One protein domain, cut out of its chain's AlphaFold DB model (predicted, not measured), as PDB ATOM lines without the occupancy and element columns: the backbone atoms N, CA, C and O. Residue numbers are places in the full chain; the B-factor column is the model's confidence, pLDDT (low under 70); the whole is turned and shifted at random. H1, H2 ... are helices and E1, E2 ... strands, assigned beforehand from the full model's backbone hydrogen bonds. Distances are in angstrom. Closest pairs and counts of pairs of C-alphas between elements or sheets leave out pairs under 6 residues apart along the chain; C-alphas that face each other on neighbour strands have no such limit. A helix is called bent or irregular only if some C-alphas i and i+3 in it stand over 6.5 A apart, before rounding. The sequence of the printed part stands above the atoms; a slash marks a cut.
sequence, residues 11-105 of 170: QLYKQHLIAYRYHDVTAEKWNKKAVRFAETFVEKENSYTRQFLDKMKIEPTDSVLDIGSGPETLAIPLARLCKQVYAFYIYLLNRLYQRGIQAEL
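This is residues 11 to 105 of the 170 residues of an uncharacterized protein of Haemophilus parasuis (UniProt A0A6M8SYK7). A small slab of two parallel strands, E1 and E2, with the short helix H4 packed on one of its faces makes a modest core, and the other helices are spread loosely around it: H3 close to H4, H5 following E2, and the long H2 leading away towards H1. H1 is at the far end, where residues 15 to 21 stick out, of which 15 to 19 belong to H1. The printed part has 95 residues, with five named helices and two named strands in the order H1 H2 H3 E1 H4 E2 H5, and its class is mostly helix. It is loose, with a radius of gyration of the C-alphas of 16.4 A and spans of 47 by 36 by 23 A.

E1 covers residues 63 to 67 and E2 residues 84 to 88, each 13.2 A long; C-alpha 63 is at (-11.955, -96.393, 10.377). H4 covers residues 75 to 79, and H3 residues 47 to 55, 12.9 A long. H2, the longest helix, covers residues 27 to 42 and is 21.3 A long, with a kink of 25 degrees near residue 36. It is neither bent nor irregular, but only just: C-alphas 39 and 42 are 6.2 A apart. H5 covers residues 91 to 98, 10.5 A long, and ends at C-alpha 98 at (-20.676, -111.956, 24.413). H1 covers residues 11 to 19, 12.2 A long, and begins at C-alpha 11 at (9.439, -128.983, 2.178).

E1 and E2 are parallel neighbours, with 13 degrees between their directions; N 66 and O 86 are 2.8 A apart and N 88 and O 66 are 3.1 A apart, both within hydrogen-bond range. E1, H4 and E2 form a strand-helix-strand unit, two parallel neighbour strands with a helix between them along the chain, and its crossover is right-handed. The closest C-alphas of H4 and E2 are those of Ala 79 and Val 85, 5.7 A apart; those of E1 and H4 are Asp 66 and Ala 75, 6.4 A apart. H3 and H4 are close but not clearly touching, their closest C-alphas being those of Leu 53 and Leu 78, 7.6 A apart. H2 and H4 are only just apart, at 8.1 A. H2 and H5 are near each other, with 7 pairs of C-alphas within 10 A. H1 is apart from H2. Every O i to N i+4 pair is within hydrogen-bond range in H1, H2, H4 and H5; in H3 it is 4 of 5.

The C-alphas of Ala 19 and Thr 61, the two farthest apart, are 49.0 A apart. The printed part has no cut, and no link between its named elements is long. The mean pLDDT of the printed part is 72.7; 43 residues are under 70, among them residues 37 to 46 and 87 to 101.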
ATOM      1  N   GLN A  11       9.001-127.659   1.744       69.06
ATOM      2  CA  GLN A  11       9.439-128.983   2.178       69.06
ATOM      3  C   GLN A  11       9.908-128.967   3.637       69.06
ATOM      4  O   GLN A  11       9.488-129.826   4.416       69.06
ATOM      5  N   LEU A  12      10.712-127.973   4.032       71.19
ATOM      6  CA  LEU A  12      11.167-127.816   5.419       71.19
ATOM      7  C   LEU A  12       9.996-127.620   6.389       71.19
ATOM      8  O   LEU A  12       9.960-128.236   7.455       71.19
ATOM      9  N   TYR A  13       8.996-126.821   6.010       59.62
ATOM     10  CA  TYR A  13       7.788-126.623   6.808       59.62
ATOM     11  C   TYR A  13       6.974-127.918   6.956       59.62
ATOM     12  O   TYR A  13       6.587-128.280   8.067       59.62
ATOM     13  N   LYS A  14       6.776-128.679   5.869       66.62
ATOM     14  CA  LYS A  14       6.100-129.991   5.912       66.62
ATOM     15  C   LYS A  14       6.841-130.982   6.819       66.62
ATOM     16  O   LYS A  14       6.211-131.646   7.643       66.62
ATOM     17  N   GLN A  15       8.169-131.051   6.714       77.38
ATOM     18  CA  GLN A  15       9.009-131.894   7.573       77.38
ATOM     19  C   GLN A  15       8.904-131.491   9.047       77.38
ATOM     20  O   GLN A  15       8.788-132.358   9.911       77.38
ATOM     21  N   HIS A  16       8.880-130.188   9.332       74.50
ATOM     22  CA  HIS A  16       8.683-129.670  10.681       74.50
ATOM     23  C   HIS A  16       7.320-130.077  11.261       74.50
ATOM     24  O   HIS A  16       7.267-130.584  12.381       74.50
ATOM     25  N   LEU A  17       6.228-129.928  10.502       71.81
ATOM     26  CA  LEU A  17       4.887-130.335  10.944       71.81
ATOM     27  C   LEU A  17       4.815-131.834  11.275       71.81
ATOM     28  O   LEU A  17       4.217-132.212  12.285       71.81
ATOM     29  N   ILE A  18       5.464-132.680  10.467       76.25
ATOM     30  CA  ILE A  18       5.571-134.125  10.718       76.25
ATOM     31  C   ILE A  18       6.372-134.393  12.000       76.25
ATOM     32  O   ILE A  18       5.903-135.122  12.876       76.25
ATOM     33  N   ALA A  19       7.553-133.781  12.138       79.88
ATOM     34  CA  ALA A  19       8.421-133.949  13.304       79.88
ATOM     35  C   ALA A  19       7.733-133.506  14.605       79.88
ATOM     36  O   ALA A  19       7.878-134.151  15.643       79.88
ATOM     37  N   TYR A  20       6.926-132.447  14.537       78.88
ATOM     38  CA  TYR A  20       6.174-131.919  15.671       78.88
ATOM     39  C   TYR A  20       4.882-132.696  15.969       78.88
ATOM     40  O   TYR A  20       4.147-132.339  16.891       78.88
ATOM     41  N   ARG A  21       4.573-133.752  15.197       73.12
ATOM     42  CA  ARG A  21       3.296-134.485  15.266       73.12
ATOM     43  C   ARG A  21       2.108-133.527  15.261       73.12
ATOM     44  O   ARG A  21       1.186-133.640  16.080       73.12
ATOM     45  N   TYR A  22       2.175-132.540  14.369       63.03
ATOM     46  CA  TYR A  22       1.124-131.554  14.234       63.03
ATOM     47  C   TYR A  22      -0.188-132.277  13.931       63.03
ATOM     48  O   TYR A  22      -0.289-133.076  13.003       63.03
ATOM     49  N   HIS A  23      -1.180-132.015  14.764       61.56
ATOM     50  CA  HIS A  23      -2.528-132.536  14.647       61.56
ATOM     51  C   HIS A  23      -3.463-131.345  14.551       61.56
ATOM     52  O   HIS A  23      -3.210-130.302  15.165       61.56
ATOM     53  N   ASP A  24      -4.550-131.514  13.804       59.84
ATOM     54  CA  ASP A  24      -5.587-130.499  13.754       59.84
ATOM     55  C   ASP A  24      -6.052-130.159  15.167       59.84
ATOM     56  O   ASP A  24      -6.413-131.010  15.987       59.84
ATOM     57  N   VAL A  25      -6.000-128.869  15.463       62.62
ATOM     58  CA  VAL A  25      -6.564-128.301  16.677       62.62
ATOM     59  C   VAL A  25      -8.081-128.411  16.565       62.62
ATOM     60  O   VAL A  25      -8.691-127.786  15.701       62.62
ATOM     61  N   THR A  26      -8.686-129.221  17.433       72.12
ATOM     62  CA  THR A  26     -10.143-129.365  17.508       72.12
ATOM     63  C   THR A  26     -10.805-128.030  17.857       72.12
ATOM     64  O   THR A  26     -10.184-127.166  18.485       72.12
ATOM     65  N   ALA A  27     -12.085-127.869  17.505       67.88
ATOM     66  CA  ALA A  27     -12.870-126.691  17.883       67.88
ATOM     67  C   ALA A  27     -12.833-126.446  19.405       67.88
ATOM     68  O   ALA A  27     -12.634-125.324  19.858       67.88
ATOM     69  N   GLU A  28     -12.890-127.509  20.211       70.75
ATOM     70  CA  GLU A  28     -12.778-127.414  21.670       70.75
ATOM     71  C   GLU A  28     -11.411-126.869  22.132       70.75
ATOM     72  O   GLU A  28     -11.327-126.066  23.065       70.75
ATOM     73  N   LYS A  29     -10.320-127.265  21.464       68.94
ATOM     74  CA  LYS A  29      -8.970-126.764  21.761       68.94
ATOM     75  C   LYS A  29      -8.820-125.294  21.353       68.94
ATOM     76  O   LYS A  29      -8.153-124.542  22.065       68.94
ATOM     77  N   TRP A  30      -9.475-124.869  20.271       65.50
ATOM     78  CA  TRP A  30      -9.599-123.454  19.900       65.50
ATOM     79  C   TRP A  30     -10.398-122.650  20.930       65.50
ATOM     80  O   TRP A  30      -9.921-121.597  21.349       65.50
ATOM     81  N   ASN A  31     -11.523-123.175  21.421       68.81
ATOM     82  CA  ASN A  31     -12.327-122.533  22.468       68.81
ATOM     83  C   ASN A  31     -11.505-122.303  23.747       68.81
ATOM     84  O   ASN A  31     -11.464-121.192  24.273       68.81
ATOM     85  N   LYS A  32     -10.763-123.318  24.214       72.56
ATOM     86  CA  LYS A  32      -9.872-123.186  25.387       72.56
ATOM     87  C   LYS A  32      -8.738-122.183  25.153       72.56
ATOM     88  O   LYS A  32      -8.369-121.435  26.058       72.56
ATOM     89  N   LYS A  33      -8.175-122.152  23.940       69.62
ATOM     90  CA  LYS A  33      -7.129-121.191  23.564       69.62
ATOM     91  C   LYS A  33      -7.661-119.756  23.576       69.62
ATOM     92  O   LYS A  33      -6.946-118.880  24.048       69.62
ATOM     93  N   ALA A  34      -8.893-119.532  23.116       64.94
ATOM     94  CA  ALA A  34      -9.528-118.216  23.109       64.94
ATOM     95  C   ALA A  34      -9.645-117.619  24.523       64.94
ATOM     96  O   ALA A  34      -9.220-116.484  24.727       64.94
ATOM     97  N   VAL A  35     -10.112-118.404  25.506       66.81
ATOM     98  CA  VAL A  35     -10.219-117.972  26.918       66.81
ATOM     99  C   VAL A  35      -8.857-117.548  27.472       66.81
ATOM    100  O   VAL A  35      -8.688-116.421  27.927       66.81
ATOM    101  N   ARG A  36      -7.842-118.409  27.330       70.00
ATOM    102  CA  ARG A  36      -6.483-118.116  27.811       70.00
ATOM    103  C   ARG A  36      -5.878-116.873  27.153       70.00
ATOM    104  O   ARG A  36      -5.109-116.148  27.783       70.00
ATOM    105  N   PHE A  37      -6.177-116.651  25.873       65.31
ATOM    106  CA  PHE A  37      -5.690-115.497  25.120       65.31
ATOM    107  C   PHE A  37      -6.303-114.189  25.634       65.31
ATOM    108  O   PHE A  37      -5.566-113.217  25.801       65.31
ATOM    109  N   ALA A  38      -7.601-114.192  25.952       64.56
ATOM    110  CA  ALA A  38      -8.272-113.056  26.574       64.56
ATOM    111  C   ALA A  38      -7.636-112.706  27.934       64.56
ATOM    112  O   ALA A  38      -7.138-111.598  28.115       64.56
ATOM    113  N   GLU A  39      -7.529-113.678  28.841       67.25
ATOM    114  CA  GLU A  39      -6.996-113.468  30.199       67.25
ATOM    115  C   GLU A  39      -5.522-113.016  30.216       67.25
ATOM    116  O   GLU A  39      -5.097-112.242  31.070       67.25
ATOM    117  N   THR A  40      -4.704-113.506  29.277       64.38
ATOM    118  CA  THR A  40      -3.248-113.275  29.305       64.38
ATOM    119  C   THR A  40      -2.828-111.987  28.594       64.38
ATOM    120  O   THR A  40      -1.886-111.329  29.041       64.38
ATOM    121  N   PHE A  41      -3.473-111.641  27.476       59.25
ATOM    122  CA  PHE A  41      -2.972-110.612  26.555       59.25
ATOM    123  C   PHE A  41      -3.891-109.399  26.403       59.25
ATOM    124  O   PHE A  41      -3.414-108.357  25.960       59.25
ATOM    125  N   VAL A  42      -5.172-109.512  26.764       59.47
ATOM    126  CA  VAL A  42      -6.143-108.413  26.626       59.47
ATOM    127  C   VAL A  42      -6.204-107.556  27.883       59.47
ATOM    128  O   VAL A  42      -6.312-106.336  27.795       59.47
ATOM    129  N   GLU A  43      -6.099-108.174  29.058       56.81
ATOM    130  CA  GLU A  43      -6.301-107.476  30.334       56.81
ATOM    131  C   GLU A  43      -5.064-106.725  30.848       56.81
ATOM    132  O   GLU A  43      -5.157-105.962  31.808       56.81
ATOM    133  N   LYS A  44      -3.897-106.899  30.214       59.19
ATOM    134  CA  LYS A  44      -2.650-106.244  30.630       59.19
ATOM    135  C   LYS A  44      -2.138-105.308  29.544       59.19
ATOM    136  O   LYS A  44      -1.726-105.764  28.479       59.19
ATOM    137  N   GLU A  45      -2.099-104.007  29.843       62.16
ATOM    138  CA  GLU A  45      -1.329-103.057  29.035       62.16
ATOM    139  C   GLU A  45       0.120-103.550  28.932       62.16
ATOM    140  O   GLU A  45       0.781-103.797  29.943       62.16
ATOM    141  N   ASN A  46       0.622-103.688  27.705       68.38
ATOM    142  CA  ASN A  46       2.022-104.002  27.454       68.38
ATOM    143  C   ASN A  46       2.689-102.857  26.675       68.38
ATOM    144  O   ASN A  46       2.046-102.100  25.942       68.38
ATOM    145  N   SER A  47       4.004-102.710  26.849       74.00
ATOM    146  CA  SER A  47       4.783-101.621  26.248       74.00
ATOM    147  C   SER A  47       4.809-101.662  24.717       74.00
ATOM    148  O   SER A  47       5.054-100.633  24.089       74.00
ATOM    149  N   TYR A  48       4.554-102.824  24.113       75.69
ATOM    150  CA  TYR A  48       4.475-102.998  22.664       75.69
ATOM    151  C   TYR A  48       3.240-102.293  22.086       75.69
ATOM    152  O   TYR A  48       3.373-101.515  21.143       75.69
ATOM    153  N   THR A  49       2.068-102.481  22.699       74.94
ATOM    154  CA  THR A  49       0.813-101.835  22.292       74.94
ATOM    155  C   THR A  49       0.924-100.318  22.323       74.94
ATOM    156  O   THR A  49       0.612 -99.675  21.326       74.94
ATOM    157  N   ARG A  50       1.426 -99.734  23.421       76.25
ATOM    158  CA  ARG A  50       1.551 -98.270  23.541       76.25
ATOM    159  C   ARG A  50       2.454 -97.684  22.452       76.25
ATOM    160  O   ARG A  50       2.051 -96.762  21.758       76.25
ATOM    161  N   GLN A  51       3.624 -98.285  22.231       80.81
ATOM    162  CA  GLN A  51       4.555 -97.833  21.192       80.81
ATOM    163  C   GLN A  51       3.982 -97.938  19.773       80.81
ATOM    164  O   GLN A  51       4.366 -97.159  18.901       80.81
ATOM    165  N   PHE A  52       3.109 -98.915  19.516       81.19
ATOM    166  CA  PHE A  52       2.434 -99.051  18.228       81.19
ATOM    167  C   PHE A  52       1.365 -97.974  18.040       81.19
ATOM    168  O   PHE A  52       1.347 -97.323  16.997       81.19
ATOM    169  N   LEU A  53       0.531 -97.742  19.058       80.88
ATOM    170  CA  LEU A  53      -0.511 -96.715  19.023       80.88
ATOM    171  C   LEU A  53       0.079 -95.310  18.863       80.88
ATOM    172  O   LEU A  53      -0.406 -94.562  18.030       80.88
ATOM    173  N   ASP A  54       1.175 -94.983  19.555       83.38
ATOM    174  CA  ASP A  54       1.823 -93.663  19.450       83.38
ATOM    175  C   ASP A  54       2.341 -93.358  18.032       83.38
ATOM    176  O   ASP A  54       2.454 -92.200  17.623       83.38
ATOM    177  N   LYS A  55       2.675 -94.397  17.258       83.69
ATOM    178  CA  LYS A  55       3.094 -94.255  15.855       83.69
ATOM    179  C   LYS A  55       1.909 -94.179  14.897       83.69
ATOM    180  O   LYS A  55       2.044 -93.613  13.811       83.69
ATOM    181  N   MET A  56       0.774 -94.766  15.271       80.06
ATOM    182  CA  MET A  56      -0.459 -94.717  14.500       80.06
ATOM    183  C   MET A  56      -1.142 -93.373  14.781       80.06
ATOM    184  O   MET A  56      -1.773 -93.177  15.811       80.06
ATOM    185  N   LYS A  57      -0.996 -92.415  13.862       83.88
ATOM    186  CA  LYS A  57      -1.718 -91.135  13.916       83.88
ATOM    187  C   LYS A  57      -3.201 -91.377  13.612       83.88
ATOM    188  O   LYS A  57      -3.605 -91.253  12.461       83.88
ATOM    189  N   ILE A  58      -3.951 -91.819  14.615       87.50
ATOM    190  CA  ILE A  58      -5.366 -92.184  14.510       87.50
ATOM    191  C   ILE A  58      -6.220 -91.060  15.077       87.50
ATOM    192  O   ILE A  58      -6.049 -90.670  16.231       87.50
ATOM    193  N   GLU A  59      -7.167 -90.592  14.275       89.75
ATOM    194  CA  GLU A  59      -8.146 -89.587  14.661       89.75
ATOM    195  C   GLU A  59      -9.490 -90.237  15.052       89.75
ATOM    196  O   GLU A  59      -9.857 -91.297  14.527       89.75
ATOM    197  N   PRO A  60     -10.309 -89.585  15.901       90.88
ATOM    198  CA  PRO A  60     -11.629 -90.089  16.303       90.88
ATOM    199  C   PRO A  60     -12.602 -90.380  15.156       90.88
ATOM    200  O   PRO A  60     -13.570 -91.117  15.337       90.88
ATOM    201  N   THR A  61     -12.376 -89.810  13.972       91.75
ATOM    202  CA  THR A  61     -13.199 -90.032  12.777       91.75
ATOM    203  C   THR A  61     -12.784 -91.249  11.957       91.75
ATOM    204  O   THR A  61     -13.535 -91.660  11.068       91.75
ATOM    205  N   ASP A  62     -11.619 -91.828  12.239       84.19
ATOM    206  CA  ASP A  62     -11.011 -92.844  11.390       84.19
ATOM    207  C   ASP A  62     -11.699 -94.204  11.502       84.19
ATOM    208  O   ASP A  62     -12.326 -94.558  12.502       84.19
ATOM    209  N   SER A  63     -11.557 -94.988  10.436       82.44
ATOM    210  CA  SER A  63     -11.955 -96.393  10.377       82.44
ATOM    211  C   SER A  63     -10.710 -97.245  10.171       82.44
ATOM    212  O   SER A  63      -9.965 -97.012   9.222       82.44
ATOM    213  N   VAL A  64     -10.480 -98.226  11.041       81.50
ATOM    214  CA  VAL A  64      -9.247 -99.030  11.045       81.50
ATOM    215  C   VAL A  64      -9.557-100.487  10.701       81.50
ATOM    216  O   VAL A  64     -10.550-101.034  11.171       81.50
ATOM    217  N   LEU A  65      -8.710-101.125   9.889       78.38
ATOM    218  CA  LEU A  65      -8.747-102.562   9.602       78.38
ATOM    219  C   LEU A  65      -7.503-103.227  10.210       78.38
ATOM    220  O   LEU A  65      -6.388-102.986   9.756       78.38
ATOM    221  N   ASP A  66      -7.707-104.060  11.228       77.19
ATOM    222  CA  ASP A  66      -6.676-104.837  11.920       77.19
ATOM    223  C   ASP A  66      -6.687-106.291  11.404       77.19
ATOM    224  O   ASP A  66      -7.512-107.125  11.802       77.19
ATOM    225  N   ILE A  67      -5.804-106.584  10.442       70.62
ATOM    226  CA  ILE A  67      -5.642-107.919   9.851       70.62
ATOM    227  C   ILE A  67      -4.617-108.694  10.679       70.62
ATOM    228  O   ILE A  67      -3.437-108.352  10.693       70.62
ATOM    229  N   GLY A  68      -5.058-109.774  11.328       70.00
ATOM    230  CA  GLY A  68      -4.207-110.526  12.253       70.00
ATOM    231  C   GLY A  68      -4.182-109.944  13.668       70.00
ATOM    232  O   GLY A  68      -3.161-110.054  14.345       70.00
ATOM    233  N   SER A  69      -5.314-109.401  14.137       67.31
ATOM    234  CA  SER A  69      -5.488-108.747  15.451       67.31
ATOM    235  C   SER A  69      -5.119-109.613  16.668       67.31
ATOM    236  O   SER A  69      -4.988-109.115  17.792       67.31
ATOM    237  N   GLY A  70      -4.923-110.923  16.472       68.88
ATOM    238  CA  GLY A  70      -4.503-111.853  17.513       68.88
ATOM    239  C   GLY A  70      -5.538-111.916  18.645       68.88
ATOM    240  O   GLY A  70      -6.709-112.168  18.366       68.88
ATOM    241  N   PRO A  71      -5.142-111.736  19.919       64.88
ATOM    242  CA  PRO A  71      -6.083-111.621  21.029       64.88
ATOM    243  C   PRO A  71      -6.773-110.253  21.135       64.88
ATOM    244  O   PRO A  71      -7.517-110.092  22.086       64.88
ATOM    245  N   GLU A  72      -6.572-109.306  20.207       65.12
ATOM    246  CA  GLU A  72      -7.054-107.907  20.260       65.12
ATOM    247  C   GLU A  72      -6.140-106.930  21.025       65.12
ATOM    248  O   GLU A  72      -6.585-105.900  21.536       65.12
ATOM    249  N   THR A  73      -4.833-107.207  21.067       72.44
ATOM    250  CA  THR A  73      -3.833-106.361  21.748       72.44
ATOM    251  C   THR A  73      -3.771-104.925  21.201       72.44
ATOM    252  O   THR A  73      -3.341-104.020  21.918       72.44
ATOM    253  N   LEU A  74      -4.161-104.714  19.937       76.94
ATOM    254  CA  LEU A  74      -4.204-103.402  19.272       76.94
ATOM    255  C   LEU A  74      -5.638-102.952  18.971       76.94
ATOM    256  O   LEU A  74      -5.976-101.802  19.242       76.94
ATOM    257  N   ALA A  75      -6.492-103.852  18.475       79.88
ATOM    258  CA  ALA A  75      -7.871-103.540  18.111       79.88
ATOM    259  C   ALA A  75      -8.724-102.947  19.252       79.88
ATOM    260  O   ALA A  75      -9.434-101.968  19.018       79.88
ATOM    261  N   ILE A  76      -8.637-103.458  20.492       78.19
ATOM    262  CA  ILE A  76      -9.404-102.900  21.628       78.19
ATOM    263  C   ILE A  76      -8.964-101.467  21.968       78.19
ATOM    264  O   ILE A  76      -9.829-100.594  22.073       78.19
ATOM    265  N   PRO A  77      -7.660-101.177  22.141       81.88
ATOM    266  CA  PRO A  77      -7.194 -99.804  22.289       81.88
ATOM    267  C   PRO A  77      -7.582 -98.894  21.119       81.88
ATOM    268  O   PRO A  77      -8.055 -97.787  21.358       81.88
ATOM    269  N   LEU A  78      -7.457 -99.360  19.871       84.62
ATOM    270  CA  LEU A  78      -7.837 -98.594  18.678       84.62
ATOM    271  C   LEU A  78      -9.328 -98.242  18.672       84.62
ATOM    272  O   LEU A  78      -9.683 -97.110  18.361       84.62
ATOM    273  N   ALA A  79     -10.196 -99.161  19.101       83.94
ATOM    274  CA  ALA A  79     -11.636 -98.924  19.188       83.94
ATOM    275  C   ALA A  79     -12.021 -97.834  20.204       83.94
ATOM    276  O   ALA A  79     -13.140 -97.331  20.161       83.94
ATOM    277  N   ARG A  80     -11.113 -97.462  21.118       85.50
ATOM    278  CA  ARG A  80     -11.291 -96.311  22.020       85.50
ATOM    279  C   ARG A  80     -10.838 -94.990  21.396       85.50
ATOM    280  O   ARG A  80     -11.182 -93.940  21.927       85.50
ATOM    281  N   LEU A  81     -10.043 -95.045  20.329       86.38
ATOM    282  CA  LEU A  81      -9.406 -93.887  19.702       86.38
ATOM    283  C   LEU A  81     -10.078 -93.463  18.395       86.38
ATOM    284  O   LEU A  81     -10.000 -92.289  18.059       86.38
ATOM    285  N   CYS A  82     -10.725 -94.380  17.670       88.44
ATOM    286  CA  CYS A  82     -11.325 -94.115  16.361       88.44
ATOM    287  C   CYS A  82     -12.827 -94.431  16.309       88.44
ATOM    288  O   CYS A  82     -13.412 -94.963  17.253       88.44
ATOM    289  N   LYS A  83     -13.461 -94.124  15.173       86.88
ATOM    290  CA  LYS A  83     -14.901 -94.324  14.963       86.88
ATOM    291  C   LYS A  83     -15.273 -95.803  14.913       86.88
ATOM    292  O   LYS A  83     -16.342 -96.189  15.382       86.88
ATOM    293  N   GLN A  84     -14.433 -96.621  14.280       84.81
ATOM    294  CA  GLN A  84     -14.703 -98.042  14.069       84.81
ATOM    295  C   GLN A  84     -13.429 -98.838  13.775       84.81
ATOM    296  O   GLN A  84     -12.541 -98.382  13.055       84.81
ATOM    297  N   VAL A  85     -13.393-100.078  14.265       81.56
ATOM    298  CA  VAL A  85     -12.333-101.049  13.973       81.56
ATOM    299  C   VAL A  85     -12.957-102.317  13.398       81.56
ATOM    300  O   VAL A  85     -13.873-102.893  13.987       81.56
ATOM    301  N   TYR A  86     -12.443-102.761  12.256       73.62
ATOM    302  CA  TYR A  86     -12.674-104.086  11.700       73.62
ATOM    303  C   TYR A  86     -11.486-104.968  12.073       73.62
ATOM    304  O   TYR A  86     -10.379-104.725  11.611       73.62
ATOM    305  N   ALA A  87     -11.705-105.981  12.901       69.06
ATOM    306  CA  ALA A  87     -10.669-106.926  13.302       69.06
ATOM    307  C   ALA A  87     -10.989-108.308  12.721       69.06
ATOM    308  O   ALA A  87     -12.100-108.817  12.898       69.06
ATOM    309  N   PHE A  88     -10.039-108.908  12.001       65.56
ATOM    310  CA  PHE A  88     -10.228-110.201  11.335       65.56
ATOM    311  C   PHE A  88      -9.359-111.289  11.982       65.56
ATOM    312  O   PHE A  88      -8.183-111.430  11.644       65.56
ATOM    313  N   TYR A  89      -9.965-112.052  12.909       67.75
ATOM    314  CA  TYR A  89      -9.494-113.331  13.475       67.75
ATOM    315  C   TYR A  89     -10.593-113.974  14.375       67.75
ATOM    316  O   TYR A  89     -11.781-113.740  14.151       67.75
ATOM    317  N   ILE A  90     -10.233-114.754  15.416       63.56
ATOM    318  CA  ILE A  90     -11.128-115.419  16.404       63.56
ATOM    319  C   ILE A  90     -12.129-114.482  17.120       63.56
ATOM    320  O   ILE A  90     -13.071-114.933  17.769       63.56
ATOM    321  N   TYR A  91     -11.960-113.171  16.968       61.25
ATOM    322  CA  TYR A  91     -12.824-112.121  17.495       61.25
ATOM    323  C   TYR A  91     -14.299-112.225  17.083       61.25
ATOM    324  O   TYR A  91     -15.171-111.983  17.921       61.25
ATOM    325  N   LEU A  92     -14.608-112.629  15.842       65.56
ATOM    326  CA  LEU A  92     -16.004-112.793  15.407       65.56
ATOM    327  C   LEU A  92     -16.752-113.780  16.319       65.56
ATOM    328  O   LEU A  92     -17.848-113.479  16.786       65.56
ATOM    329  N   LEU A  93     -16.117-114.909  16.651       65.12
ATOM    330  CA  LEU A  93     -16.674-115.909  17.566       65.12
ATOM    331  C   LEU A  93     -16.864-115.334  18.980       65.12
ATOM    332  O   LEU A  93     -17.919-115.517  19.586       65.12
ATOM    333  N   ASN A  94     -15.888-114.569  19.480       63.03
ATOM    334  CA  ASN A  94     -15.946-113.962  20.815       63.03
ATOM    335  C   ASN A  94     -17.062-112.908  20.949       63.03
ATOM    336  O   ASN A  94     -17.719-112.829  21.988       63.03
ATOM    337  N   ARG A  95     -17.306-112.093  19.913       64.69
ATOM    338  CA  ARG A  95     -18.369-111.071  19.937       64.69
ATOM    339  C   ARG A  95     -19.764-111.656  19.831       64.69
ATOM    340  O   ARG A  95     -20.672-111.128  20.472       64.69
ATOM    341  N   LEU A  96     -19.929-112.722  19.053       66.88
ATOM    342  CA  LEU A  96     -21.185-113.464  19.009       66.88
ATOM    343  C   LEU A  96     -21.474-114.050  20.398       66.88
ATOM    344  O   LEU A  96     -22.532-113.768  20.960       66.88
ATOM    345  N   TYR A  97     -20.483-114.693  21.026       67.81
ATOM    346  CA  TYR A  97     -20.626-115.250  22.373       67.81
ATOM    347  C   TYR A  97     -21.023-114.202  23.430       67.81
ATOM    348  O   TYR A  97     -21.985-114.403  24.166       67.81
ATOM    349  N   GLN A  98     -20.348-113.046  23.472       59.38
ATOM    350  CA  GLN A  98     -20.676-111.956  24.413       59.38
ATOM    351  C   GLN A  98     -22.096-111.394  24.242       59.38
ATOM    352  O   GLN A  98     -22.629-110.781  25.163       59.38
ATOM    353  N   ARG A  99     -22.707-111.578  23.069       69.88
ATOM    354  CA  ARG A  99     -24.089-111.174  22.774       69.88
ATOM    355  C   ARG A  99     -25.106-112.295  23.017       69.88
ATOM    356  O   ARG A  99     -26.265-112.132  22.660       69.88
ATOM    357  N   GLY A 100     -24.682-113.414  23.606       66.38
ATOM    358  CA  GLY A 100     -25.519-114.596  23.821       66.38
ATOM    359  C   GLY A 100     -25.739-115.436  22.560       66.38
ATOM    360  O   GLY A 100     -26.569-116.339  22.574       66.38
ATOM    361  N   ILE A 101     -25.010-115.154  21.477       67.94
ATOM    362  CA  ILE A 101     -25.124-115.859  20.201       67.94
ATOM    363  C   ILE A 101     -24.021-116.911  20.132       67.94
ATOM    364  O   ILE A 101     -22.831-116.601  20.064       67.94
ATOM    365  N   GLN A 102     -24.411-118.180  20.127       73.62
ATOM    366  CA  GLN A 102     -23.463-119.273  19.980       73.62
ATOM    367  C   GLN A 102     -23.191-119.528  18.496       73.62
ATOM    368  O   GLN A 102     -24.039-120.053  17.779       73.62
ATOM    369  N   ALA A 103     -22.004-119.134  18.040       73.69
ATOM    370  CA  ALA A 103     -21.543-119.398  16.684       73.69
ATOM    371  C   ALA A 103     -20.943-120.803  16.557       73.69
ATOM    372  O   ALA A 103     -20.253-121.282  17.462       73.69
ATOM    373  N   GLU A 104     -21.172-121.440  15.415       77.56
ATOM    374  CA  GLU A 104     -20.566-122.711  15.043       77.56
ATOM    375  C   GLU A 104     -19.357-122.459  14.136       77.56
ATOM    376  O   GLU A 104     -19.417-121.654  13.208       77.56
ATOM    377  N   LEU A 105     -18.247-123.146  14.418       73.25
ATOM    378  CA  LEU A 105     -17.096-123.231  13.526       73.25
ATOM    379  C   LEU A 105     -17.070-124.630  12.914       73.25
ATOM    380  O   LEU A 105     -16.769-125.608  13.604       73.25
TER     381      LEU A 105